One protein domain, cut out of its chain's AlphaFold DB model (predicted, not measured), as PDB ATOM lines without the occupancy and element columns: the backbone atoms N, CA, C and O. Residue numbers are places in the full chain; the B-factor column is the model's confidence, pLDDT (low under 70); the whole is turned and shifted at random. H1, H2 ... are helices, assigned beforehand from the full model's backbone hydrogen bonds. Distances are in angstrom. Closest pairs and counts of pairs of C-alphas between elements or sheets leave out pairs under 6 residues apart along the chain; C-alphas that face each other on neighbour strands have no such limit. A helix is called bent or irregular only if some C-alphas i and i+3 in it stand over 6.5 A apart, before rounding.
ATOM      1  N   ASN A 884       6.512   0.090   9.733       72.28
ATOM      2  CA  ASN A 884       7.316   0.842  10.700       72.28
ATOM      3  C   ASN A 884       6.719   2.223  10.984       72.28
ATOM      4  O   ASN A 884       6.689   2.640  12.139       72.28
ATOM      5  N   ASP A 885       6.202   2.905   9.959       75.65
ATOM      6  CA  ASP A 885       5.529   4.193  10.135       75.65
ATOM      7  C   ASP A 885       4.281   4.021  11.007       75.65
ATOM      8  O   ASP A 885       4.090   4.787  11.946       75.65
ATOM      9  N   ILE A 886       3.500   2.951  10.798       77.58
ATOM     10  CA  ILE A 886       2.360   2.609  11.666       77.58
ATOM     11  C   ILE A 886       2.817   2.384  13.114       77.58
ATOM     12  O   ILE A 886       2.220   2.962  14.017       77.58
ATOM     13  N   LYS A 887       3.889   1.616  13.370       80.71
ATOM     14  CA  LYS A 887       4.412   1.433  14.743       80.71
ATOM     15  C   LYS A 887       4.874   2.755  15.375       80.71
ATOM     16  O   LYS A 887       4.557   3.013  16.534       80.71
ATOM     17  N   ASN A 888       5.531   3.628  14.613       79.37
ATOM     18  CA  ASN A 888       5.947   4.955  15.080       79.37
ATOM     19  C   ASN A 888       4.748   5.879  15.362       79.37
ATOM     20  O   ASN A 888       4.736   6.600  16.359       79.37
ATOM     21  N   MET A 889       3.701   5.834  14.535       84.31
ATOM     22  CA  MET A 889       2.452   6.556  14.793       84.31
ATOM     23  C   MET A 889       1.723   5.976  16.022       84.31
ATOM     24  O   MET A 889       1.200   6.739  16.835       84.31
ATOM     25  N   MET A 890       1.730   4.649  16.217       87.21
ATOM     26  CA  MET A 890       1.174   3.993  17.410       87.21
ATOM     27  C   MET A 890       1.846   4.482  18.696       87.21
ATOM     28  O   MET A 890       1.124   4.746  19.651       87.21
ATOM     29  N   VAL A 891       3.173   4.670  18.724       88.62
ATOM     30  CA  VAL A 891       3.884   5.259  19.881       88.62
ATOM     31  C   VAL A 891       3.271   6.603  20.287       88.62
ATOM     32  O   VAL A 891       2.882   6.773  21.441       88.62
ATOM     33  N   ASN A 892       3.120   7.528  19.333       86.89
ATOM     34  CA  ASN A 892       2.593   8.867  19.611       86.89
ATOM     35  C   ASN A 892       1.158   8.803  20.158       86.89
ATOM     36  O   ASN A 892       0.874   9.376  21.207       86.89
ATOM     37  N   ILE A 893       0.269   8.044  19.501       89.81
ATOM     38  CA  ILE A 893      -1.117   7.890  19.969       89.81
ATOM     39  C   ILE A 893      -1.169   7.234  21.349       89.81
ATOM     40  O   ILE A 893      -1.930   7.686  22.194       89.81
ATOM     41  N   LEU A 894      -0.363   6.205  21.620       92.02
ATOM     42  CA  LEU A 894      -0.370   5.542  22.925       92.02
ATOM     43  C   LEU A 894       0.053   6.490  24.050       92.02
ATOM     44  O   LEU A 894      -0.581   6.478  25.103       92.02
ATOM     45  N   CYS A 895       1.063   7.337  23.835       92.20
ATOM     46  CA  CYS A 895       1.467   8.353  24.807       92.20
ATOM     47  C   CYS A 895       0.385   9.431  25.013       92.20
ATOM     48  O   CYS A 895       0.067   9.754  26.164       92.20
ATOM     49  N   ASP A 896      -0.232   9.928  23.936       91.01
ATOM     50  CA  ASP A 896      -1.359  10.871  24.004       91.01
ATOM     51  C   ASP A 896      -2.529  10.269  24.809       91.01
ATOM     52  O   ASP A 896      -3.014  10.854  25.781       91.01
ATOM     53  N   THR A 897      -2.953   9.051  24.452       92.79
ATOM     54  CA  THR A 897      -4.104   8.364  25.049       92.79
ATOM     55  C   THR A 897      -3.840   7.922  26.494       92.79
ATOM     56  O   THR A 897      -4.737   8.023  27.330       92.79
ATOM     57  N   LEU A 898      -2.625   7.485  26.851       94.26
ATOM     58  CA  LEU A 898      -2.252   7.203  28.250       94.26
ATOM     59  C   LEU A 898      -2.295   8.466  29.124       94.26
ATOM     60  O   LEU A 898      -2.621   8.386  30.312       94.26
ATOM     61  N   SER A 899      -1.993   9.632  28.550       91.58
ATOM     62  CA  SER A 899      -2.061  10.913  29.258       91.58
ATOM     63  C   SER A 899      -3.512  11.318  29.546       91.58
ATOM     64  O   SER A 899      -3.827  11.703  30.675       91.58
ATOM     65  N   SER A 900      -4.419  11.161  28.575       90.97
ATOM     66  CA  SER A 900      -5.825  11.574  28.699       90.97
ATOM     67  C   SER A 900      -6.738  10.560  29.407       90.97
ATOM     68  O   SER A 900      -7.578  10.971  30.197       90.97
ATOM     69  N   THR A 901      -6.562   9.247  29.213       93.14
ATOM     70  CA  THR A 901      -7.532   8.212  29.651       93.14
ATOM     71  C   THR A 901      -7.867   8.259  31.147       93.14
ATOM     72  O   THR A 901      -6.966   8.202  31.987       93.14
ATOM     73  N   GLU A 902      -9.163   8.291  31.476       90.92
ATOM     74  CA  GLU A 902      -9.688   8.276  32.855       90.92
ATOM     75  C   GLU A 902     -10.339   6.943  33.272       90.92
ATOM     76  O   GLU A 902     -10.495   6.690  34.462       90.92
ATOM     77  N   ASP A 903     -10.709   6.066  32.328       93.11
ATOM     78  CA  ASP A 903     -11.276   4.747  32.652       93.11
ATOM     79  C   ASP A 903     -10.160   3.769  33.087       93.11
ATOM     80  O   ASP A 903      -9.210   3.553  32.325       93.11
ATOM     81  N   PRO A 904     -10.249   3.148  34.282       92.97
ATOM     82  CA  PRO A 904      -9.163   2.337  34.835       92.97
ATOM     83  C   PRO A 904      -8.889   1.069  34.017       92.97
ATOM     84  O   PRO A 904      -7.735   0.662  33.892       92.97
ATOM     85  N   VAL A 905      -9.921   0.463  33.417       92.21
ATOM     86  CA  VAL A 905      -9.775  -0.746  32.590       92.21
ATOM     87  C   VAL A 905      -9.093  -0.400  31.267       92.21
ATOM     88  O   VAL A 905      -8.112  -1.041  30.899       92.21
ATOM     89  N   ASN A 906      -9.543   0.653  30.579       93.97
ATOM     90  CA  ASN A 906      -8.908   1.143  29.354       93.97
ATOM     91  C   ASN A 906      -7.444   1.522  29.604       93.97
ATOM     92  O   ASN A 906      -6.581   1.167  28.802       93.97
ATOM     93  N   PHE A 907      -7.142   2.164  30.736       95.17
ATOM     94  CA  PHE A 907      -5.770   2.483  31.125       95.17
ATOM     95  C   PHE A 907      -4.920   1.214  31.331       95.17
ATOM     96  O   PHE A 907      -3.844   1.107  30.750       95.17
ATOM     97  N   GLN A 908      -5.405   0.203  32.064       94.14
ATOM     98  CA  GLN A 908      -4.698  -1.081  32.237       94.14
ATOM     99  C   GLN A 908      -4.465  -1.828  30.910       94.14
ATOM    100  O   GLN A 908      -3.381  -2.380  30.682       94.14
ATOM    101  N   LEU A 909      -5.446  -1.814  30.002       92.95
ATOM    102  CA  LEU A 909      -5.290  -2.367  28.656       92.95
ATOM    103  C   LEU A 909      -4.204  -1.599  27.879       92.95
ATOM    104  O   LEU A 909      -3.283  -2.229  27.364       92.95
ATOM    105  N   LEU A 910      -4.235  -0.261  27.869       95.12
ATOM    106  CA  LEU A 910      -3.228   0.589  27.214       95.12
ATOM    107  C   LEU A 910      -1.807   0.382  27.757       95.12
ATOM    108  O   LEU A 910      -0.865   0.335  26.971       95.12
ATOM    109  N   LEU A 911      -1.634   0.196  29.070       95.60
ATOM    110  CA  LEU A 911      -0.328  -0.139  29.654       95.60
ATOM    111  C   LEU A 911       0.232  -1.456  29.098       95.60
ATOM    112  O   LEU A 911       1.427  -1.569  28.828       95.60
ATOM    113  N   SER A 912      -0.645  -2.438  28.895       94.39
ATOM    114  CA  SER A 912      -0.297  -3.748  28.330       94.39
ATOM    115  C   SER A 912       0.093  -3.629  26.853       94.39
ATOM    116  O   SER A 912       1.060  -4.243  26.409       94.39
ATOM    117  N   VAL A 913      -0.627  -2.784  26.104       94.64
ATOM    118  CA  VAL A 913      -0.339  -2.432  24.703       94.64
ATOM    119  C   VAL A 913       1.011  -1.713  24.577       94.64
ATOM    120  O   VAL A 913       1.803  -2.056  23.701       94.64
ATOM    121  N   ALA A 914       1.308  -0.765  25.471       95.05
ATOM    122  CA  ALA A 914       2.570  -0.027  25.478       95.05
ATOM    123  C   ALA A 914       3.777  -0.925  25.800       95.05
ATOM    124  O   ALA A 914       4.786  -0.854  25.096       95.05
ATOM    125  N   LEU A 915       3.665  -1.814  26.800       95.08
ATOM    126  CA  LEU A 915       4.726  -2.779  27.106       95.08
ATOM    127  C   LEU A 915       4.944  -3.775  25.956       95.08
ATOM    128  O   LEU A 915       6.082  -4.104  25.636       95.08
ATOM    129  N   ALA A 916       3.870  -4.222  25.294       93.46
ATOM    130  CA  ALA A 916       3.986  -5.139  24.163       93.46
ATOM    131  C   ALA A 916       4.708  -4.470  22.985       93.46
ATOM    132  O   ALA A 916       5.524  -5.104  22.326       93.46
ATOM    133  N   LEU A 917       4.445  -3.179  22.745       92.04
ATOM    134  CA  LEU A 917       5.070  -2.436  21.653       92.04
ATOM    135  C   LEU A 917       6.560  -2.223  21.908       92.04
ATOM    136  O   LEU A 917       7.363  -2.437  21.004       92.04
ATOM    137  N   ILE A 918       6.941  -1.851  23.131       92.19
ATOM    138  CA  ILE A 918       8.344  -1.575  23.445       92.19
ATOM    139  C   ILE A 918       9.197  -2.848  23.546       92.19
ATOM    140  O   ILE A 918      10.333  -2.842  23.071       92.19
ATOM    141  N   GLU A 919       8.656  -3.958  24.073       91.24
ATOM    142  CA  GLU A 919       9.330  -5.263  24.000       91.24
ATOM    143  C   GLU A 919       9.481  -5.728  22.542       91.24
ATOM    144  O   GLU A 919      10.550  -6.210  22.166       91.24
ATOM    145  N   ASP A 920       8.454  -5.557  21.699       88.87
ATOM    146  CA  ASP A 920       8.503  -5.990  20.298       88.87
ATOM    147  C   ASP A 920       9.497  -5.164  19.465       88.87
ATOM    148  O   ASP A 920      10.211  -5.729  18.637       88.87
ATOM    149  N   MET A 921       9.599  -3.852  19.715       86.03
ATOM    150  CA  MET A 921      10.598  -2.978  19.086       86.03
ATOM    151  C   MET A 921      12.029  -3.301  19.565       86.03
ATOM    152  O   MET A 921      12.918  -3.491  18.735       86.03
ATOM    153  N   SER A 922      12.241  -3.487  20.875       87.55
ATOM    154  CA  SER A 922      13.528  -3.924  21.458       87.55
ATOM    155  C   SER A 922      14.011  -5.257  20.861       87.55
ATOM    156  O   SER A 922      15.166  -5.412  20.444       87.55
ATOM    157  N   ALA A 923      13.103  -6.227  20.749       83.68
ATOM    158  CA  ALA A 923      13.398  -7.533  20.175       83.68
ATOM    159  C   ALA A 923      13.621  -7.497  18.646       83.68
ATOM    160  O   ALA A 923      14.168  -8.448  18.086       83.68
ATOM    161  N   ASP A 924      13.231  -6.418  17.959       78.61
ATOM    162  CA  ASP A 924      13.508  -6.195  16.535       78.61
ATOM    163  C   ASP A 924      14.891  -5.575  16.284       78.61
ATOM    164  O   ASP A 924      15.592  -5.968  15.345       78.61
ATOM    165  N   GLU A 925      15.300  -4.636  17.142       77.59
ATOM    166  CA  GLU A 925      16.617  -3.996  17.089       77.59
ATOM    167  C   GLU A 925      17.733  -5.013  17.346       77.59
ATOM    168  O   GLU A 925      18.653  -5.142  16.532       77.59
ATOM    169  N   THR A 926      17.611  -5.806  18.416       71.22
ATOM    170  CA  THR A 926      18.626  -6.801  18.817       71.22
ATOM    171  C   THR A 926      18.960  -7.807  17.709       71.22
ATOM    172  O   THR A 926      20.138  -8.088  17.481       71.22
ATOM    173  N   GLN A 927      17.964  -8.289  16.957       66.41
ATOM    174  CA  GLN A 927      18.165  -9.226  15.840       66.41
ATOM    175  C   GLN A 927      18.853  -8.594  14.616       66.41
ATOM    176  O   GLN A 927      19.462  -9.303  13.817       66.41
ATOM    177  N   THR A 941      13.824   2.511  19.704       85.58
ATOM    178  CA  THR A 941      13.165   2.023  20.934       85.58
ATOM    179  C   THR A 941      13.560   2.837  22.171       85.58
ATOM    180  O   THR A 941      12.719   3.109  23.024       85.58
ATOM    181  N   SER A 942      14.810   3.317  22.231       86.89
ATOM    182  CA  SER A 942      15.294   4.244  23.270       86.89
ATOM    183  C   SER A 942      14.472   5.537  23.371       86.89
ATOM    184  O   SER A 942      14.107   5.955  24.466       86.89
ATOM    185  N   SER A 943      14.065   6.124  22.241       87.08
ATOM    186  CA  SER A 943      13.208   7.316  22.227       87.08
ATOM    187  C   SER A 943      11.827   7.024  22.823       87.08
ATOM    188  O   SER A 943      11.337   7.788  23.650       87.08
ATOM    189  N   PHE A 944      11.229   5.875  22.486       90.80
ATOM    190  CA  PHE A 944       9.954   5.471  23.083       90.80
ATOM    191  C   PHE A 944      10.097   5.192  24.587       90.80
ATOM    192  O   PHE A 944       9.277   5.668  25.366       90.80
ATOM    193  N   PHE A 945      11.164   4.512  25.019       92.77
ATOM    194  CA  PHE A 945      11.445   4.249  26.437       92.77
ATOM    195  C   PHE A 945      11.558   5.533  27.267       92.77
ATOM    196  O   PHE A 945      10.966   5.629  28.346       92.77
ATOM    197  N   ASN A 946      12.275   6.529  26.741       91.47
ATOM    198  CA  ASN A 946      12.536   7.798  27.420       91.47
ATOM    199  C   ASN A 946      11.299   8.718  27.464       91.47
ATOM    200  O   ASN A 946      11.236   9.607  28.307       91.47
ATOM    201  N   ILE A 947      10.291   8.492  26.612       91.77
ATOM    202  CA  ILE A 947       8.983   9.171  26.687       91.77
ATOM    203  C   ILE A 947       8.021   8.392  27.598       91.77
ATOM    204  O   ILE A 947       7.382   8.968  28.481       91.77
ATOM    205  N   LEU A 948       7.924   7.072  27.409       94.72
ATOM    206  CA  LEU A 948       6.978   6.207  28.111       94.72
ATOM    207  C   LEU A 948       7.273   6.135  29.612       94.72
ATOM    208  O   LEU A 948       6.361   6.285  30.423       94.72
ATOM    209  N   THR A 949       8.528   5.913  30.005       94.42
ATOM    210  CA  THR A 949       8.856   5.620  31.410       94.42
ATOM    211  C   THR A 949       8.580   6.812  32.342       94.42
ATOM    212  O   THR A 949       7.894   6.611  33.352       94.42
ATOM    213  N   PRO A 950       8.980   8.062  32.013       94.18
ATOM    214  CA  PRO A 950       8.592   9.239  32.792       94.18
ATOM    215  C   PRO A 950       7.077   9.485  32.801       94.18
ATOM    216  O   PRO A 950       6.526   9.823  33.848       94.18
ATOM    217  N   LEU A 951       6.376   9.249  31.682       95.88
ATOM    218  CA  LEU A 951       4.914   9.363  31.611       95.88
ATOM    219  C   LEU A 951       4.215   8.383  32.570       95.88
ATOM    220  O   LEU A 951       3.298   8.769  33.299       95.88
ATOM    221  N   LEU A 952       4.654   7.121  32.612       96.79
ATOM    222  CA  LEU A 952       4.114   6.123  33.539       96.79
ATOM    223  C   LEU A 952       4.414   6.481  35.002       96.79
ATOM    224  O   LEU A 952       3.532   6.360  35.853       96.79
ATOM    225  N   CYS A 953       5.614   6.988  35.287       96.19
ATOM    226  CA  CYS A 953       5.991   7.460  36.619       96.19
ATOM    227  C   CYS A 953       5.151   8.666  37.072       96.19
ATOM    228  O   CYS A 953       4.604   8.649  38.175       96.19
ATOM    229  N   GLY A 954       4.964   9.675  36.218       95.66
ATOM    230  CA  GLY A 954       4.100  10.824  36.510       95.66
ATOM    231  C   GLY A 954       2.641  10.416  36.742       95.66
ATOM    232  O   GLY A 954       2.000  10.879  37.689       95.66
ATOM    233  N   ASN A 955       2.133   9.471  35.944       95.71
ATOM    234  CA  ASN A 955       0.807   8.889  36.137       95.71
ATOM    235  C   ASN A 955       0.674   8.137  37.475       95.71
ATOM    236  O   ASN A 955      -0.373   8.240  38.116       95.71
ATOM    237  N   LEU A 956       1.717   7.431  37.928       95.79
ATOM    238  CA  LEU A 956       1.742   6.732  39.219       95.79
ATOM    239  C   LEU A 956       1.732   7.707  40.409       95.79
ATOM    240  O   LEU A 956       0.972   7.516  41.360       95.79
ATOM    241  N   VAL A 957       2.569   8.748  40.360       95.37
ATOM    242  CA  VAL A 957       2.749   9.698  41.470       95.37
ATOM    243  C   VAL A 957       1.573  10.676  41.581       95.37
ATOM    244  O   VAL A 957       1.082  10.922  42.686       95.37
ATOM    245  N   TYR A 958       1.099  11.231  40.458       94.14
ATOM    246  CA  TYR A 958       0.181  12.376  40.474       94.14
ATOM    247  C   TYR A 958      -1.271  12.025  40.118       94.14
ATOM    248  O   TYR A 958      -2.172  12.467  40.840       94.14
ATOM    249  N   LYS A 959      -1.501  11.224  39.062       93.85
ATOM    250  CA  LYS A 959      -2.842  10.916  38.516       93.85
ATOM    251  C   LYS A 959      -3.536   9.778  39.273       93.85
ATOM    252  O   LYS A 959      -4.536   9.997  39.951       93.85
ATOM    253  N   TRP A 960      -2.972   8.574  39.230       93.01
ATOM    254  CA  TRP A 960      -3.609   7.341  39.714       93.01
ATOM    255  C   TRP A 960      -3.387   7.027  41.197       93.01
ATOM    256  O   TRP A 960      -3.822   5.985  41.679       93.01
ATOM    257  N   LYS A 961      -2.782   7.948  41.956       88.75
ATOM    258  CA  LYS A 961      -2.396   7.791  43.374       88.75
ATOM    259  C   LYS A 961      -3.496   7.303  44.334       88.75
ATOM    260  O   LYS A 961      -3.182   6.930  45.463       88.75
ATOM    261  N   ASN A 962      -4.769   7.343  43.942       88.95
ATOM    262  CA  ASN A 962      -5.910   6.950  44.774       88.95
ATOM    263  C   ASN A 962      -6.573   5.620  44.369       88.95
ATOM    264  O   ASN A 962      -7.338   5.103  45.177       88.95
ATOM    265  N   ASP A 963      -6.271   5.043  43.198       92.96
ATOM    266  CA  ASP A 963      -6.836   3.759  42.751       92.96
ATOM    267  C   ASP A 963      -5.876   2.588  43.052       92.96
ATOM    268  O   ASP A 963      -4.809   2.488  42.437       92.96
ATOM    269  N   PRO A 964      -6.214   1.668  43.977       91.85
ATOM    270  CA  PRO A 964      -5.359   0.530  44.308       91.85
ATOM    271  C   PRO A 964      -5.126  -0.468  43.172       91.85
ATOM    272  O   PRO A 964      -4.066  -1.092  43.124       91.85
ATOM    273  N   SER A 965      -6.114  -0.670  42.296       90.36
ATOM    274  CA  SER A 965      -6.037  -1.648  41.211       90.36
ATOM    275  C   SER A 965      -5.090  -1.148  40.127       90.36
ATOM    276  O   SER A 965      -4.177  -1.870  39.714       90.36
ATOM    277  N   VAL A 966      -5.253   0.118  39.731       94.34
ATOM    278  CA  VAL A 966      -4.393   0.768  38.739       94.34
ATOM    279  C   VAL A 966      -2.984   0.985  39.281       94.34
ATOM    280  O   VAL A 966      -2.040   0.666  38.568       94.34
ATOM    281  N   MET A 967      -2.800   1.419  40.537       95.39
ATOM    282  CA  MET A 967      -1.453   1.562  41.119       95.39
ATOM    283  C   MET A 967      -0.664   0.249  41.104       95.39
ATOM    284  O   MET A 967       0.496   0.244  40.698       95.39
ATOM    285  N   LEU A 968      -1.275  -0.870  41.514       95.06
ATOM    286  CA  LEU A 968      -0.598  -2.170  41.482       95.06
ATOM    287  C   LEU A 968      -0.287  -2.616  40.044       95.06
ATOM    288  O   LEU A 968       0.811  -3.100  39.796       95.06
ATOM    289  N   TYR A 969      -1.207  -2.413  39.096       95.52
ATOM    290  CA  TYR A 969      -0.984  -2.783  37.691       95.52
ATOM    291  C   TYR A 969       0.103  -1.917  37.032       95.52
ATOM    292  O   TYR A 969       0.938  -2.404  36.279       95.52
ATOM    293  N   LEU A 970       0.142  -0.626  37.356       96.30
ATOM    294  CA  LEU A 970       1.154   0.306  36.868       96.30
ATOM    295  C   LEU A 970       2.542  -0.018  37.444       96.30
ATOM    296  O   LEU A 970       3.523   0.012  36.707       96.30
ATOM    297  N   LEU A 971       2.628  -0.418  38.719       96.47
ATOM    298  CA  LEU A 971       3.862  -0.936  39.322       96.47
ATOM    299  C   LEU A 971       4.330  -2.251  38.677       96.47
ATOM    300  O   LEU A 971       5.529  -2.423  38.472       96.47
ATOM    301  N   GLU A 972       3.411  -3.156  38.329       95.27
ATOM    302  CA  GLU A 972       3.718  -4.395  37.594       95.27
ATOM    303  C   GLU A 972       4.321  -4.098  36.212       95.27
ATOM    304  O   GLU A 972       5.335  -4.689  35.844       95.27
ATOM    305  N   ILE A 973       3.755  -3.133  35.481       96.27
ATOM    306  CA  ILE A 973       4.229  -2.722  34.150       96.27
ATOM    307  C   ILE A 973       5.566  -1.968  34.231       96.27
ATOM    308  O   ILE A 973       6.466  -2.249  33.443       96.27
ATOM    309  N   ILE A 974       5.753  -1.073  35.209       96.17
ATOM    310  CA  ILE A 974       7.043  -0.393  35.443       96.17
ATOM    311  C   ILE A 974       8.121  -1.398  35.885       96.17
ATOM    312  O   ILE A 974       9.280  -1.265  35.494       96.17
ATOM    313  N   SER A 975       7.767  -2.445  36.640       93.27
ATOM    314  CA  SER A 975       8.694  -3.547  36.932       93.27
ATOM    315  C   SER A 975       9.054  -4.318  35.658       93.27
ATOM    316  O   SER A 975      10.226  -4.636  35.467       93.27
ATOM    317  N   GLY A 976       8.088  -4.568  34.767       91.25
ATOM    318  CA  GLY A 976       8.325  -5.187  33.459       91.25
ATOM    319  C   GLY A 976       9.280  -4.375  32.577       91.25
ATOM    320  O   GLY A 976      10.227  -4.942  32.030       91.25
ATOM    321  N   LEU A 977       9.111  -3.046  32.531       93.76
ATOM    322  CA  LEU A 977       9.982  -2.130  31.781       93.76
ATOM    323  C   LEU A 977      11.463  -2.225  32.173       93.76
ATOM    324  O   LEU A 977      12.306  -2.084  31.293       93.76
ATOM    325  N   SER A 978      11.799  -2.530  33.437       89.67
ATOM    326  CA  SER A 978      13.211  -2.728  33.826       89.67
ATOM    327  C   SER A 978      13.890  -3.860  33.044       89.67
ATOM    328  O   SER A 978      15.073  -3.786  32.733       89.67
ATOM    329  N   SER A 979      13.144  -4.898  32.650       87.24
ATOM    330  CA  SER A 979      13.701  -6.038  31.908       87.24
ATOM    331  C   SER A 979      13.869  -5.804  30.397       87.24
ATOM    332  O   SER A 979      14.399  -6.676  29.705       87.24
ATOM    333  N   VAL A 980      13.450  -4.645  29.872       89.42
ATOM    334  CA  VAL A 980      13.518  -4.325  28.438       89.42
ATOM    335  C   VAL A 980      14.925  -3.851  28.068       89.42
ATOM    336  O   VAL A 980      15.439  -2.880  28.618       89.42
ATOM    337  N   ASN A 981      15.556  -4.517  27.099       82.85
ATOM    338  CA  ASN A 981      16.902  -4.165  26.645       82.85
ATOM    339  C   ASN A 981      16.845  -2.984  25.666       82.85
ATOM    340  O   ASN A 981      16.380  -3.130  24.535       82.85
ATOM    341  N   VAL A 982      17.329  -1.820  26.094       85.26
ATOM    342  CA  VAL A 982      17.268  -0.570  25.324       85.26
ATOM    343  C   VAL A 982      18.669  -0.080  24.975       85.26
ATOM    344  O   VAL A 982      19.527   0.037  25.847       85.26
ATOM    345  N   THR A 983      18.896   0.251  23.703       79.71
ATOM    346  CA  THR A 983      20.179   0.766  23.198       79.71
ATOM    347  C   THR A 983      19.966   1.981  22.284       79.71
ATOM    348  O   THR A 983      19.157   1.886  21.364       79.71
ATOM    349  N   PRO A 984      20.684   3.108  22.471       80.54
ATOM    350  CA  PRO A 984      21.571   3.416  23.593       80.54
ATOM    351  C   PRO A 984      20.793   3.634  24.900       80.54
ATOM    352  O   PRO A 984      19.603   3.957  24.894       80.54
ATOM    353  N   VAL A 985      21.490   3.469  26.023       79.68
ATOM    354  CA  VAL A 985      20.945   3.678  27.368       79.68
ATOM    355  C   VAL A 985      21.098   5.152  27.751       79.68
ATOM    356  O   VAL A 985      22.209   5.673  27.703       79.68
ATOM    357  N   ASP A 986      20.014   5.811  28.166       86.38
ATOM    358  CA  ASP A 986      20.036   7.168  28.734       86.38
ATOM    359  C   ASP A 986      20.008   7.116  30.275       86.38
ATOM    360  O   ASP A 986      18.946   6.861  30.843       86.38
ATOM    361  N   PRO A 987      21.112   7.408  30.990       86.98
ATOM    362  CA  PRO A 987      21.145   7.358  32.453       86.98
ATOM    363  C   PRO A 987      20.169   8.319  33.151       86.98
ATOM    364  O   PRO A 987      19.856   8.113  34.327       86.98
ATOM    365  N   SER A 988      19.701   9.377  32.476       90.11
ATOM    366  CA  SER A 988      18.797  10.358  33.083       90.11
ATOM    367  C   SER A 988      17.390   9.785  33.296       90.11
ATOM    368  O   SER A 988      16.837   9.935  34.389       90.11
ATOM    369  N   THR A 989      16.867   9.018  32.334       91.00
ATOM    370  CA  THR A 989      15.572   8.325  32.440       91.00
ATOM    371  C   THR A 989      15.548   7.292  33.576       91.00
ATOM    372  O   THR A 989      14.594   7.270  34.361       91.00
ATOM    373  N   TYR A 990      16.604   6.485  33.755       90.79
ATOM    374  CA  TYR A 990      16.686   5.514  34.869       90.79
ATOM    375  C   TYR A 990      16.734   6.222  36.229       90.79
ATOM    376  O   TYR A 990      16.008   5.853  37.156       90.79
ATOM    377  N   ARG A 991      17.538   7.289  36.335       91.18
ATOM    378  CA  ARG A 991      17.650   8.122  37.540       91.18
ATOM    379  C   ARG A 991      16.317   8.781  37.905       91.18
ATOM    380  O   ARG A 991      15.937   8.773  39.073       91.18
ATOM    381  N   HIS A 992      15.603   9.332  36.921       92.25
ATOM    382  CA  HIS A 992      14.269   9.903  37.113       92.25
ATOM    383  C   HIS A 992      13.281   8.839  37.608       92.25
ATOM    384  O   HIS A 992      12.656   9.028  38.646       92.25
ATOM    385  N   THR A 993      13.226   7.687  36.936       94.38
ATOM    386  CA  THR A 993      12.321   6.574  37.267       94.38
ATOM    387  C   THR A 993      12.491   6.095  38.708       94.38
ATOM    388  O   THR A 993      11.522   6.023  39.463       94.38
ATOM    389  N   VAL A 994      13.733   5.843  39.138       94.49
ATOM    390  CA  VAL A 994      14.023   5.434  40.521       94.49
ATOM    391  C   VAL A 994      13.629   6.523  41.525       94.49
ATOM    392  O   VAL A 994      13.015   6.215  42.549       94.49
ATOM    393  N   ARG A 995      13.899   7.802  41.227       94.32
ATOM    394  CA  ARG A 995      13.468   8.926  42.078       94.32
ATOM    395  C   ARG A 995      11.944   9.011  42.186       94.32
ATOM    396  O   ARG A 995      11.455   9.178  43.298       94.32
ATOM    397  N   SER A 996      11.199   8.820  41.098       96.45
ATOM    398  CA  SER A 996       9.730   8.815  41.114       96.45
ATOM    399  C   SER A 996       9.140   7.634  41.889       96.45
ATOM    400  O   SER A 996       8.149   7.813  42.596       96.45
ATOM    401  N   ILE A 997       9.750   6.444  41.837       96.93
ATOM    402  CA  ILE A 997       9.338   5.303  42.677       96.93
ATOM    403  C   ILE A 997       9.592   5.619  44.164       96.93
ATOM    404  O   ILE A 997       8.724   5.385  45.006       96.93
ATOM    405  N   CYS A 998      10.739   6.217  44.497       96.60
ATOM    406  CA  CYS A 998      11.062   6.662  45.858       96.60
ATOM    407  C   CYS A 998      10.140   7.791  46.369       96.60
ATOM    408  O   CYS A 998       9.721   7.782  47.533       96.60
ATOM    409  N   GLU A 999       9.780   8.743  45.504       95.88
ATOM    410  CA  GLU A 999       8.790   9.792  45.773       95.88
ATOM    411  C   GLU A 999       7.407   9.180  46.019       95.88
ATOM    412  O   GLU A 999       6.772   9.491  47.026       95.88
ATOM    413  N   PHE A1000       6.972   8.240  45.174       96.73
ATOM    414  CA  PHE A1000       5.721   7.507  45.359       96.73
ATOM    415  C   PHE A1000       5.681   6.778  46.708       96.73
ATOM    416  O   PHE A1000       4.735   6.971  47.470       96.73
ATOM    417  N   ILE A1001       6.717   6.002  47.054       96.54
ATOM    418  CA  ILE A1001       6.817   5.320  48.357       96.54
ATOM    419  C   ILE A1001       6.712   6.335  49.503       96.54
ATOM    420  O   ILE A1001       5.928   6.130  50.431       96.54
ATOM    421  N   THR A1002       7.443   7.452  49.414       94.55
ATOM    422  CA  THR A1002       7.405   8.528  50.417       94.55
ATOM    423  C   THR A1002       5.989   9.108  50.558       94.55
ATOM    424  O   THR A1002       5.473   9.217  51.670       94.55
ATOM    425  N   ASN A1003       5.314   9.401  49.444       93.91
ATOM    426  CA  ASN A1003       3.962   9.965  49.415       93.91
ATOM    427  C   ASN A1003       2.895   8.995  49.955       93.91
ATOM    428  O   ASN A1003       1.947   9.432  50.605       93.91
ATOM    429  N   GLN A1004       3.041   7.688  49.717       93.87
ATOM    430  CA  GLN A1004       2.129   6.669  50.248       93.87
ATOM    431  C   GLN A1004       2.375   6.388  51.743       93.87
ATOM    432  O   GLN A1004       1.417   6.144  52.475       93.87
ATOM    433  N   CYS A1005       3.624   6.463  52.222       91.75
ATOM    434  CA  CYS A1005       3.953   6.330  53.650       91.75
ATOM    435  C   CYS A1005       3.510   7.546  54.483       91.75
ATOM    436  O   CYS A1005       3.151   7.379  55.644       91.75
ATOM    437  N   ASN A1006       3.493   8.744  53.890       90.53
ATOM    438  CA  ASN A1006       3.113  10.001  54.549       90.53
ATOM    439  C   ASN A1006       1.592  10.277  54.555       90.53
ATOM    440  O   ASN A1006       1.171  11.417  54.766       90.53
ATOM    441  N   ARG A1007       0.750   9.269  54.294       89.45
ATOM    442  CA  ARG A1007      -0.713   9.421  54.336       89.45
ATOM    443  C   ARG A1007      -1.232   9.600  55.763       89.45
ATOM    444  O   ARG A1007      -0.558   9.321  56.750       89.45
ATOM    445  N   GLU A1008      -2.468  10.081  55.888       85.83
ATOM    446  CA  GLU A1008      -3.114  10.157  57.197       85.83
ATOM    447  C   GLU A1008      -3.323   8.752  57.775       85.83
ATOM    448  O   GLU A1008      -3.748   7.840  57.068       85.83
ATOM    449  N   LYS A1009      -3.138   8.581  59.092       82.40
ATOM    450  CA  LYS A1009      -3.244   7.279  59.787       82.40
ATOM    451  C   LYS A1009      -4.535   6.491  59.485       82.40
ATOM    452  O   LYS A1009      -4.513   5.265  59.533       82.40
ATOM    453  N   LYS A1010      -5.638   7.167  59.140       84.44
ATOM    454  CA  LYS A1010      -6.924   6.558  58.733       84.44
ATOM    455  C   LYS A1010      -6.842   5.750  57.420       84.44
ATOM    456  O   LYS A1010      -7.628   4.823  57.219       84.44
ATOM    457  N   ASP A1011      -5.896   6.097  56.548       83.69
ATOM    458  CA  ASP A1011      -5.716   5.524  55.211       83.69
ATOM    459  C   ASP A1011      -4.725   4.346  55.209       83.69
ATOM    460  O   ASP A1011      -4.673   3.596  54.233       83.69
ATOM    461  N   HIS A1012      -4.003   4.113  56.318       87.13
ATOM    462  CA  HIS A1012      -3.079   2.985  56.538       87.13
ATOM    463  C   HIS A1012      -3.805   1.646  56.745       87.13
ATOM    464  O   HIS A1012      -3.599   0.914  57.712       87.13
ATOM    465  N   LYS A1013      -4.660   1.309  55.781       88.50
ATOM    466  CA  LYS A1013      -5.259  -0.008  55.606       88.50
ATOM    467  C   LYS A1013      -4.255  -0.934  54.922       88.50
ATOM    468  O   LYS A1013      -3.428  -0.501  54.123       88.50
ATOM    469  N   ARG A1014      -4.420  -2.238  55.133       86.69
ATOM    470  CA  ARG A1014      -3.637  -3.315  54.505       86.69
ATOM    471  C   ARG A1014      -3.387  -3.137  52.999       86.69
ATOM    472  O   ARG A1014      -2.305  -3.466  52.515       86.69
ATOM    473  N   GLN A1015      -4.377  -2.648  52.252       89.17
ATOM    474  CA  GLN A1015      -4.263  -2.443  50.806       89.17
ATOM    475  C   GLN A1015      -3.225  -1.360  50.459       89.17
ATOM    476  O   GLN A1015      -2.436  -1.566  49.542       89.17
ATOM    477  N   LEU A1016      -3.140  -0.278  51.248       93.43
ATOM    478  CA  LEU A1016      -2.093   0.741  51.120       93.43
ATOM    479  C   LEU A1016      -0.706   0.147  51.390       93.43
ATOM    480  O   LEU A1016       0.204   0.308  50.582       93.43
ATOM    481  N   HIS A1017      -0.551  -0.604  52.486       93.38
ATOM    482  CA  HIS A1017       0.718  -1.279  52.790       93.38
ATOM    483  C   HIS A1017       1.123  -2.261  51.687       93.38
ATOM    484  O   HIS A1017       2.299  -2.364  51.363       93.38
ATOM    485  N   SER A1018       0.156  -2.937  51.063       93.47
ATOM    486  CA  SER A1018       0.402  -3.863  49.952       93.47
ATOM    487  C   SER A1018       0.905  -3.151  48.688       93.47
ATOM    488  O   SER A1018       1.778  -3.679  48.005       93.47
ATOM    489  N   ILE A1019       0.415  -1.937  48.407       95.55
ATOM    490  CA  ILE A1019       0.929  -1.072  47.329       95.55
ATOM    491  C   ILE A1019       2.362  -0.617  47.633       95.55
ATOM    492  O   ILE A1019       3.219  -0.675  46.756       95.55
ATOM    493  N   ILE A1020       2.648  -0.216  48.877       96.14
ATOM    494  CA  ILE A1020       3.999   0.192  49.297       96.14
ATOM    495  C   ILE A1020       4.987  -0.980  49.155       96.14
ATOM    496  O   ILE A1020       6.069  -0.807  48.602       96.14
ATOM    497  N   VAL A1021       4.602  -2.190  49.577       95.44
ATOM    498  CA  VAL A1021       5.411  -3.411  49.400       95.44
ATOM    499  C   VAL A1021       5.657  -3.712  47.915       95.44
ATOM    500  O   VAL A1021       6.793  -3.985  47.531       95.44
ATOM    501  N   ALA A1022       4.635  -3.597  47.060       95.39
ATOM    502  CA  ALA A1022       4.798  -3.751  45.613       95.39
ATOM    503  C   ALA A1022       5.759  -2.704  45.010       95.39
ATOM    504  O   ALA A1022       6.539  -3.031  44.116       95.39
ATOM    505  N   ALA A1023       5.759  -1.472  45.526       97.35
ATOM    506  CA  ALA A1023       6.683  -0.427  45.092       97.35
ATOM    507  C   ALA A1023       8.142  -0.709  45.505       97.35
ATOM    508  O   ALA A1023       9.039  -0.489  44.694       97.35
ATOM    509  N   TYR A1024       8.396  -1.276  46.692       97.20
ATOM    510  CA  TYR A1024       9.738  -1.756  47.075       97.20
ATOM    511  C   TYR A1024      10.231  -2.920  46.203       97.20
ATOM    512  O   TYR A1024      11.421  -2.998  45.885       97.20
ATOM    513  N   TYR A1025       9.332  -3.813  45.781       93.60
ATOM    514  CA  TYR A1025       9.667  -4.881  44.836       93.60
ATOM    515  C   TYR A1025       9.978  -4.331  43.436       93.60
ATOM    516  O   TYR A1025      10.970  -4.736  42.834       93.60
ATOM    517  N   CYS A1026       9.205  -3.352  42.956       94.98
ATOM    518  CA  CYS A1026       9.505  -2.639  41.715       94.98
ATOM    519  C   CYS A1026      10.876  -1.938  41.793       94.98
ATOM    520  O   CYS A1026      11.730  -2.160  40.937       94.98
ATOM    521  N   LEU A1027      11.147  -1.194  42.872       95.03
ATOM    522  CA  LEU A1027      12.441  -0.547  43.122       95.03
ATOM    523  C   LEU A1027      13.610  -1.551  43.113       95.03
ATOM    524  O   LEU A1027      14.631  -1.299  42.478       95.03
ATOM    525  N   SER A1028      13.443  -2.711  43.757       91.10
ATOM    526  CA  SER A1028      14.446  -3.787  43.748       91.10
ATOM    527  C   SER A1028      14.740  -4.313  42.337       91.10
ATOM    528  O   SER A1028      15.902  -4.565  42.022       91.10
ATOM    529  N   SER A1029      13.717  -4.442  41.481       88.58
ATOM    530  CA  SER A1029      13.870  -4.856  40.076       88.58
ATOM    531  C   SER A1029      14.789  -3.896  39.313       88.58
ATOM    532  O   SER A1029      15.760  -4.327  38.695       88.58
ATOM    533  N   TRP A1030      14.545  -2.586  39.432       90.31
ATOM    534  CA  TRP A1030      15.358  -1.555  38.778       90.31
ATOM    535  C   TRP A1030      16.798  -1.501  39.313       90.31
ATOM    536  O   TRP A1030      17.731  -1.375  38.521       90.31
ATOM    537  N   ILE A1031      16.997  -1.643  40.632       87.18
ATOM    538  CA  ILE A1031      18.334  -1.651  41.256       87.18
ATOM    539  C   ILE A1031      19.190  -2.808  40.730       87.18
ATOM    540  O   ILE A1031      20.338  -2.590  40.349       87.18
ATOM    541  N   VAL A1032      18.648  -4.030  40.707       81.93
ATOM    542  CA  VAL A1032      19.419  -5.222  40.317       81.93
ATOM    543  C   VAL A1032      19.681  -5.252  38.811       81.93
ATOM    544  O   VAL A1032      20.800  -5.546  38.397       81.93
ATOM    545  N   GLN A1033      18.694  -4.882  37.992       80.73
ATOM    546  CA  GLN A1033      18.812  -4.934  36.533       80.73
ATOM    547  C   GLN A1033      19.717  -3.826  35.951       80.73
ATOM    548  O   GLN A1033      20.309  -4.013  34.888       80.73
ATOM    549  N   HIS A1034      19.879  -2.694  36.652       83.85
ATOM    550  CA  HIS A1034      20.645  -1.527  36.176       83.85
ATOM    551  C   HIS A1034      21.732  -1.051  37.156       83.85
ATOM    552  O   HIS A1034      22.088   0.131  37.177       83.85
ATOM    553  N   VAL A1035      22.293  -1.970  37.952       80.77
ATOM    554  CA  VAL A1035      23.277  -1.670  39.011       80.77
ATOM    555  C   VAL A1035      24.411  -0.738  38.559       80.77
ATOM    556  O   VAL A1035      24.688   0.255  39.232       80.77
ATOM    557  N   ASN A1036      25.009  -1.002  37.392       79.00
ATOM    558  CA  ASN A1036      26.164  -0.264  36.866       79.00
ATOM    559  C   ASN A1036      25.877   1.222  36.586       79.00
ATOM    560  O   ASN A1036      26.813   2.007  36.491       79.00
ATOM    561  N   LEU A1037      24.604   1.596  36.428       81.48
ATOM    562  CA  LEU A1037      24.154   2.957  36.117       81.48
ATOM    563  C   LEU A1037      23.649   3.684  37.368       81.48
ATOM    564  O   LEU A1037      23.793   4.900  37.498       81.48
ATOM    565  N   LEU A1038      23.038   2.933  38.290       82.75
ATOM    566  CA  LEU A1038      22.414   3.472  39.495       82.75
ATOM    567  C   LEU A1038      23.418   3.643  40.641       82.75
ATOM    568  O   LEU A1038      23.379   4.670  41.315       82.75
ATOM    569  N   LEU A1039      24.346   2.696  40.842       78.63
ATOM    570  CA  LEU A1039      25.364   2.807  41.898       78.63
ATOM    571  C   LEU A1039      26.457   3.840  41.583       78.63
ATOM    572  O   LEU A1039      27.095   4.343  42.504       78.63
ATOM    573  N   SER A1040      26.642   4.207  40.311       81.20
ATOM    574  CA  SER A1040      27.519   5.317  39.920       81.20
ATOM    575  C   SER A1040      26.951   6.701  40.263       81.20
ATOM    576  O   SER A1040      27.717   7.659  40.341       81.20
ATOM    577  N   ASP A1041      25.635   6.841  40.477       86.20
ATOM    578  CA  ASP A1041      25.025   8.117  40.876       86.20
ATOM    579  C   ASP A1041      24.829   8.211  42.396       86.20
ATOM    580  O   ASP A1041      23.849   7.709  42.957       86.20
ATOM    581  N   ARG A1042      25.727   8.952  43.054       87.79
ATOM    582  CA  ARG A1042      25.683   9.230  44.498       87.79
ATOM    583  C   ARG A1042      24.333   9.788  44.964       87.79
ATOM    584  O   ARG A1042      23.875   9.421  46.046       87.79
ATOM    585  N   GLU A1043      23.678  10.644  44.176       87.68
ATOM    586  CA  GLU A1043      22.373  11.209  44.552       87.68
ATOM    587  C   GLU A1043      21.246  10.171  44.475       87.68
ATOM    588  O   GLU A1043      20.332  10.174  45.306       87.68
ATOM    589  N   CYS A1044      21.290   9.274  43.486       89.58
ATOM    590  CA  CYS A1044      20.331   8.181  43.365       89.58
ATOM    591  C   CYS A1044      20.469   7.218  44.549       89.58
ATOM    592  O   CYS A1044      19.475   6.941  45.220       89.58
ATOM    593  N   VAL A1045      21.696   6.790  44.869       89.99
ATOM    594  CA  VAL A1045      21.981   5.930  46.032       89.99
ATOM    595  C   VAL A1045      21.500   6.576  47.335       89.99
ATOM    596  O   VAL A1045      20.823   5.917  48.124       89.99
ATOM    597  N   TRP A1046      21.759   7.873  47.541       90.33
ATOM    598  CA  TRP A1046      21.250   8.606  48.707       90.33
ATOM    599  C   TRP A1046      19.715   8.595  48.781       90.33
ATOM    600  O   TRP A1046      19.140   8.294  49.826       90.33
ATOM    601  N   THR A1047      19.038   8.857  47.659       92.60
ATOM    602  CA  THR A1047      17.565   8.870  47.581       92.60
ATOM    603  C   THR A1047      16.958   7.491  47.876       92.60
ATOM    604  O   THR A1047      15.933   7.394  48.560       92.60
ATOM    605  N   ILE A1048      17.592   6.419  47.390       93.56
ATOM    606  CA  ILE A1048      17.206   5.031  47.684       93.56
ATOM    607  C   ILE A1048      17.361   4.757  49.187       93.56
ATOM    608  O   ILE A1048      16.415   4.289  49.819       93.56
ATOM    609  N   LEU A1049      18.512   5.095  49.780       92.46
ATOM    610  CA  LEU A1049      18.792   4.857  51.201       92.46
ATOM    611  C   LEU A1049      17.858   5.641  52.134       92.46
ATOM    612  O   LEU A1049      17.343   5.055  53.082       92.46
ATOM    613  N   GLU A1050      17.557   6.914  51.850       91.12
ATOM    614  CA  GLU A1050      16.544   7.680  52.600       91.12
ATOM    615  C   GLU A1050      15.144   7.050  52.520       91.12
ATOM    616  O   GLU A1050      14.349   7.151  53.456       91.12
ATOM    617  N   THR A1051      14.809   6.432  51.387       94.58
ATOM    618  CA  THR A1051      13.499   5.800  51.184       94.58
ATOM    619  C   THR A1051      13.422   4.471  51.928       94.58
ATOM    620  O   THR A1051      12.463   4.241  52.657       94.58
ATOM    621  N   ILE A1052      14.464   3.642  51.836       94.51
ATOM    622  CA  ILE A1052      14.613   2.419  52.637       94.51
ATOM    623  C   ILE A1052      14.574   2.744  54.137       94.51
ATOM    624  O   ILE A1052      13.883   2.064  54.894       94.51
ATOM    625  N   GLU A1053      15.259   3.804  54.575       91.30
ATOM    626  CA  GLU A1053      15.222   4.247  55.969       91.30
ATOM    627  C   GLU A1053      13.800   4.617  56.412       91.30
ATOM    628  O   GLU A1053      13.376   4.200  57.488       91.30
ATOM    629  N   LEU A1054      13.028   5.328  55.579       91.17
ATOM    630  CA  LEU A1054      11.620   5.616  55.864       91.17
ATOM    631  C   LEU A1054      10.800   4.325  56.052       91.17
ATOM    632  O   LEU A1054       9.948   4.272  56.936       91.17
ATOM    633  N   GLY A1055      11.072   3.280  55.264       91.68
ATOM    634  CA  GLY A1055      10.412   1.977  55.386       91.68
ATOM    635  C   GLY A1055      10.755   1.203  56.664       91.68
ATOM    636  O   GLY A1055       9.871   0.567  57.235       91.68
ATOM    637  N   ILE A1056      12.011   1.278  57.124       91.07
ATOM    638  CA  ILE A1056      12.507   0.551  58.308       91.07
ATOM    639  C   ILE A1056      12.230   1.322  59.607       91.07
ATOM    640  O   ILE A1056      11.704   0.762  60.566       91.07
ATOM    641  N   CYS A1057      12.574   2.610  59.649       86.32
ATOM    642  CA  CYS A1057      12.516   3.439  60.854       86.32
ATOM    643  C   CYS A1057      11.178   4.181  61.010       86.32
ATOM    644  O   CYS A1057      10.833   4.579  62.118       86.32
ATOM    645  N   GLY A1058      10.441   4.408  59.915       84.60
ATOM    646  CA  GLY A1058       9.252   5.270  59.889       84.60
ATOM    647  C   GLY A1058       9.544   6.769  59.725       84.60
ATOM    648  O   GLY A1058       8.606   7.555  59.615       84.60
ATOM    649  N   ALA A1059      10.817   7.181  59.673       80.29
ATOM    650  CA  ALA A1059      11.240   8.573  59.491       80.29
ATOM    651  C   ALA A1059      12.600   8.675  58.771       80.29
ATOM    652  O   ALA A1059      13.450   7.800  58.931       80.29
ATOM    653  N   LYS A1060      12.819   9.761  58.014       79.36
ATOM    654  CA  LYS A1060      14.081  10.046  57.297       79.36
ATOM    655  C   LYS A1060      15.102  10.786  58.172       79.36
ATOM    656  O   LYS A1060      14.730  11.527  59.076       79.36
ATOM    657  N   SER A1061      16.389  10.639  57.857       71.35
ATOM    658  CA  SER A1061      17.515  11.370  58.472       71.35
ATOM    659  C   SER A1061      17.455  12.888  58.309       71.35
ATOM    660  O   SER A1061      17.696  13.611  59.271       71.35
ATOM    661  N   SER A1062      17.134  13.374  57.107       66.96
ATOM    662  CA  SER A1062      17.011  14.806  56.821       66.96
ATOM    663  C   SER A1062      15.543  15.223  56.893       66.96
ATOM    664  O   SER A1062      14.771  15.005  55.954       66.96
ATOM    665  N   ASN A1063      15.128  15.819  58.014       56.42
ATOM    666  CA  ASN A1063      13.740  16.233  58.206       56.42
ATOM    667  C   ASN A1063      13.467  17.628  57.605       56.42
ATOM    668  O   ASN A1063      13.263  18.609  58.316       56.42
ATOM    669  N   LYS A1064      13.452  17.716  56.266       55.00
ATOM    670  CA  LYS A1064      13.308  18.969  55.486       55.00
ATOM    671  C   LYS A1064      11.999  19.757  55.711       55.00
ATOM    672  O   LYS A1064      11.804  20.793  55.080       55.00
ATOM    673  N   GLN A1065      11.086  19.287  56.564       48.41
ATOM    674  CA  GLN A1065       9.836  19.990  56.885       48.41
ATOM    675  C   GLN A1065      10.006  21.094  57.948       48.41
ATOM    676  O   GLN A1065       9.177  22.003  58.005       48.41
ATOM    677  N   LYS A1079      16.796   7.086  66.609       69.68
ATOM    678  CA  LYS A1079      15.441   7.120  66.040       69.68
ATOM    679  C   LYS A1079      14.568   6.020  66.646       69.68
ATOM    680  O   LYS A1079      14.987   4.863  66.650       69.68
ATOM    681  N   PRO A1080      13.336   6.327  67.086       67.19
ATOM    682  CA  PRO A1080      12.392   5.293  67.481       67.19
ATOM    683  C   PRO A1080      11.979   4.483  66.241       67.19
ATOM    684  O   PRO A1080      11.495   5.048  65.262       67.19
ATOM    685  N   LEU A1081      12.169   3.163  66.282       71.48
ATOM    686  CA  LEU A1081      11.810   2.246  65.195       71.48
ATOM    687  C   LEU A1081      10.285   2.064  65.134       71.48
ATOM    688  O   LEU A1081       9.730   1.165  65.765       71.48
ATOM    689  N   VAL A1082       9.599   2.930  64.382       81.30
ATOM    690  CA  VAL A1082       8.132   2.907  64.230       81.30
ATOM    691  C   VAL A1082       7.748   2.860  62.741       81.30
ATOM    692  O   VAL A1082       7.159   3.810  62.218       81.30
ATOM    693  N   PRO A1083       8.075   1.768  62.019       83.23
ATOM    694  CA  PRO A1083       7.705   1.610  60.613       83.23
ATOM    695  C   PRO A1083       6.184   1.629  60.420       83.23
ATOM    696  O   PRO A1083       5.423   1.134  61.255       83.23
ATOM    697  N   SER A1084       5.718   2.128  59.269       82.52
ATOM    698  CA  SER A1084       4.279   2.268  58.975       82.52
ATOM    699  C   SER A1084       3.501   0.941  58.986       82.52
ATOM    700  O   SER A1084       2.277   0.949  59.128       82.52
ATOM    701  N   SER A1085       4.187  -0.190  58.785       90.06
ATOM    702  CA  SER A1085       3.717  -1.548  59.096       90.06
ATOM    703  C   SER A1085       4.891  -2.533  59.075       90.06
ATOM    704  O   SER A1085       5.882  -2.283  58.388       90.06
ATOM    705  N   LYS A1086       4.750  -3.698  59.728       90.05
ATOM    706  CA  LYS A1086       5.764  -4.769  59.667       90.05
ATOM    707  C   LYS A1086       6.057  -5.214  58.226       90.05
ATOM    708  O   LYS A1086       7.210  -5.230  57.834       90.05
ATOM    709  N   ARG A1087       5.024  -5.429  57.396       91.31
ATOM    710  CA  ARG A1087       5.192  -5.847  55.986       91.31
ATOM    711  C   ARG A1087       6.009  -4.845  55.156       91.31
ATOM    712  O   ARG A1087       6.716  -5.248  54.241       91.31
ATOM    713  N   VAL A1088       5.888  -3.549  55.457       93.97
ATOM    714  CA  VAL A1088       6.668  -2.479  54.805       93.97
ATOM    715  C   VAL A1088       8.118  -2.476  55.294       93.97
ATOM    716  O   VAL A1088       9.013  -2.311  54.472       93.97
ATOM    717  N   CYS A1089       8.346  -2.728  56.588       93.75
ATOM    718  CA  CYS A1089       9.680  -2.931  57.155       93.75
ATOM    719  C   CYS A1089      10.380  -4.129  56.485       93.75
ATOM    720  O   CYS A1089      11.420  -3.945  55.860       93.75
ATOM    721  N   ASP A1090       9.733  -5.304  56.474       93.11
ATOM    722  CA  ASP A1090      10.231  -6.535  55.836       93.11
ATOM    723  C   ASP A1090      10.604  -6.299  54.344       93.11
ATOM    724  O   ASP A1090      11.623  -6.768  53.836       93.11
ATOM    725  N   ALA A1091       9.788  -5.533  53.607       94.75
ATOM    726  CA  ALA A1091      10.052  -5.210  52.202       94.75
ATOM    727  C   ALA A1091      11.208  -4.209  52.008       94.75
ATOM    728  O   ALA A1091      11.968  -4.334  51.045       94.75
ATOM    729  N   ALA A1092      11.361  -3.241  52.913       95.78
ATOM    730  CA  ALA A1092      12.470  -2.291  52.899       95.78
ATOM    731  C   ALA A1092      13.801  -2.962  53.290       95.78
ATOM    732  O   ALA A1092      14.821  -2.696  52.655       95.78
ATOM    733  N   GLU A1093      13.790  -3.889  54.253       92.11
ATOM    734  CA  GLU A1093      14.943  -4.731  54.602       92.11
ATOM    735  C   GLU A1093      15.377  -5.619  53.428       92.11
ATOM    736  O   GLU A1093      16.565  -5.683  53.110       92.11
ATOM    737  N   ALA A1094      14.431  -6.238  52.712       90.16
ATOM    738  CA  ALA A1094      14.739  -6.982  51.490       90.16
ATOM    739  C   ALA A1094      15.338  -6.088  50.389       90.16
ATOM    740  O   ALA A1094      16.313  -6.473  49.744       90.16
ATOM    741  N   CYS A1095      14.804  -4.876  50.202       92.12
ATOM    742  CA  CYS A1095      15.353  -3.904  49.254       92.12
ATOM    743  C   CYS A1095      16.782  -3.471  49.636       92.12
ATOM    744  O   CYS A1095      17.633  -3.323  48.758       92.12
ATOM    745  N   LEU A1096      17.066  -3.313  50.935       91.39
ATOM    746  CA  LEU A1096      18.404  -3.020  51.453       91.39
ATOM    747  C   LEU A1096      19.371  -4.183  51.222       91.39
ATOM    748  O   LEU A1096      20.489  -3.958  50.765       91.39
ATOM    749  N   SER A1097      18.937  -5.417  51.494       85.44
ATOM    750  CA  SER A1097      19.737  -6.614  51.226       85.44
ATOM    751  C   SER A1097      20.072  -6.735  49.743       85.44
ATOM    752  O   SER A1097      21.223  -6.998  49.406       85.44
ATOM    753  N   ASN A1098      19.105  -6.490  48.853       82.70
ATOM    754  CA  ASN A1098      19.339  -6.471  47.409       82.70
ATOM    755  C   ASN A1098      20.388  -5.416  47.038       82.70
ATOM    756  O   ASN A1098      21.395  -5.766  46.431       82.70
ATOM    757  N   LEU A1099      20.206  -4.160  47.470       85.57
ATOM    758  CA  LEU A1099      21.139  -3.056  47.209       85.57
ATOM    759  C   LEU A1099      22.572  -3.379  47.666       85.57
ATOM    760  O   LEU A1099      23.515  -3.199  46.899       85.57
ATOM    761  N   MET A1100      22.731  -3.891  48.890       81.40
ATOM    762  CA  MET A1100      24.038  -4.259  49.444       81.40
ATOM    763  C   MET A1100      24.641  -5.492  48.759       81.40
ATOM    764  O   MET A1100      25.851  -5.559  48.587       81.40
ATOM    765  N   SER A1101      23.818  -6.444  48.304       72.28
ATOM    766  CA  SER A1101      24.295  -7.655  47.621       72.28
ATOM    767  C   SER A1101      24.867  -7.381  46.230       72.28
ATOM    768  O   SER A1101      25.710  -8.151  45.772       72.28
ATOM    769  N   VAL A1102      24.450  -6.302  45.550       68.15
ATOM    770  CA  VAL A1102      25.065  -5.872  44.275       68.15
ATOM    771  C   VAL A1102      26.237  -4.900  44.469       68.15
ATOM    772  O   VAL A1102      27.019  -4.684  43.544       68.15
ATOM    773  N   ALA A1103      26.400  -4.326  45.664       54.50
ATOM    774  CA  ALA A1103      27.482  -3.400  45.980       54.50
ATOM    775  C   ALA A1103      28.775  -4.150  46.364       54.50
ATOM    776  O   ALA A1103      29.045  -4.401  47.535       54.50
TER     777      ALA A1103
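Overview. This is residues 884 to 927, 941 to 1065 and 1079 to 1103 of the 1735 residues of the protein "Rap-GAP domain-containing protein" of Schistosoma mansoni (UniProt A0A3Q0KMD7). Helices stand in two layers of four, H1, H3, H5 and H8 side by side in one and H2, H4, H6 and H9 side by side in the other, and the chain goes to and fro between the layers as a row of stacked helical pairs. The row, from H1 and H2 at one end to H8 and H9 at the other, makes the longest axis, and the short H7 lies on the way from H6 to H8 and packs on the first residues of H5. The printed part has 194 residues with nine named helices, H1 to H9 in order along the chain, and no named strand; the class is all helix. The whole is compact, with a radius of gyration of the C-alphas of 17.0 A, and its outline is only just elongated, spanning 58 by 38 by 26 A.

Along the chain. Find C-alpha 884 at (7.316, 0.842, 10.700); from there H1 runs over residues 884 to 900, 24.7 A from first to last C-alpha. H2, residues 904 to 927, is the longest helix by residues and covers 35.2 A. After the first cut, find C-alpha 941 at (13.165, 2.023, 20.934), where H3 sets out over residues 941 to 959, 25.4 A; it is neither bent nor irregular, but only just, for C-alphas 956 and 959 are 6.2 A apart. H4 is residues 964 to 978, 21.6 A; H5 is residues 987 to 1005, 27.3 A; H6 is residues 1014 to 1033, 28.8 A. H7 has four residues, 1035 to 1038, and H8 takes residues 1042 to 1057, 21.8 A. Beyond the second cut H9, residues 1086 to 1102, runs 24.7 A to C-alpha 1102 at (25.065, -5.872, 44.275).

Arrangement. The eight helices other than H7 form a bundle, up and down, each running against the one before it in the chain. Start at the hairpin of H1 and H2: they touch, closest at the C-alphas of Leu 898 and Phe 907, 6.6 A, at a shallow tilt of 31 degrees. H1 touches H3 the same way at 12 degrees, and the C-alphas of Cys 895 and Leu 948, the closest, are 6.8 A apart. H2 touches H4 with its residues 904 to 915 alone, the same way at 5 degrees, closest at Pro 904 and Val 966, C-alphas 6.4 A apart. H3 and H5 are the hubs, touching four helices each; they touch each other, closest at the C-alphas of Val 957 and Phe 1000, 5.4 A. H4 touches H6 the same way at 7 degrees, and the C-alphas of Ser 975 and Cys 1026, the closest, are 4.9 A apart. H5 touches H8, closest at the C-alphas of Cys 998 and Thr 1051, 5.9 A, and H6 touches H9, closest at those of Ser 1028 and Cys 1095, 5.6 A. H8 and H9 touch, opposite ways at 31 degrees, with the C-alphas of Ile 1056 and Cys 1089 the closest at 4.6 A. H7 touches H5, closest at the C-alphas of Pro 987 and Leu 1037, 6.5 A. H1 and H9 are among the pairs that stay apart. Every O i to N i+4 pair is within hydrogen-bond range in H4, H5, H6, H8 and H9; in H1 it is 12 of 13, in H2 19 of 20, in H3 14 of 15, and H7 is too short for such a pair.

Size, cuts and confidence. The two C-alphas farthest apart are those of Asp 885 and Pro 1080, 57.8 A. Residues 928 to 940 are not printed, with 13.3 A from C-alpha 927 to C-alpha 941, and neither are residues 1066 to 1078, with 16.8 A from C-alpha 1065 to C-alpha 1079. Of the links that are printed whole, none is long. The mean pLDDT of the printed part is 88.4; look for values under 70 at residue 927, residues 1062 to 1065, 1079 to 1080 and 1102 to 1103.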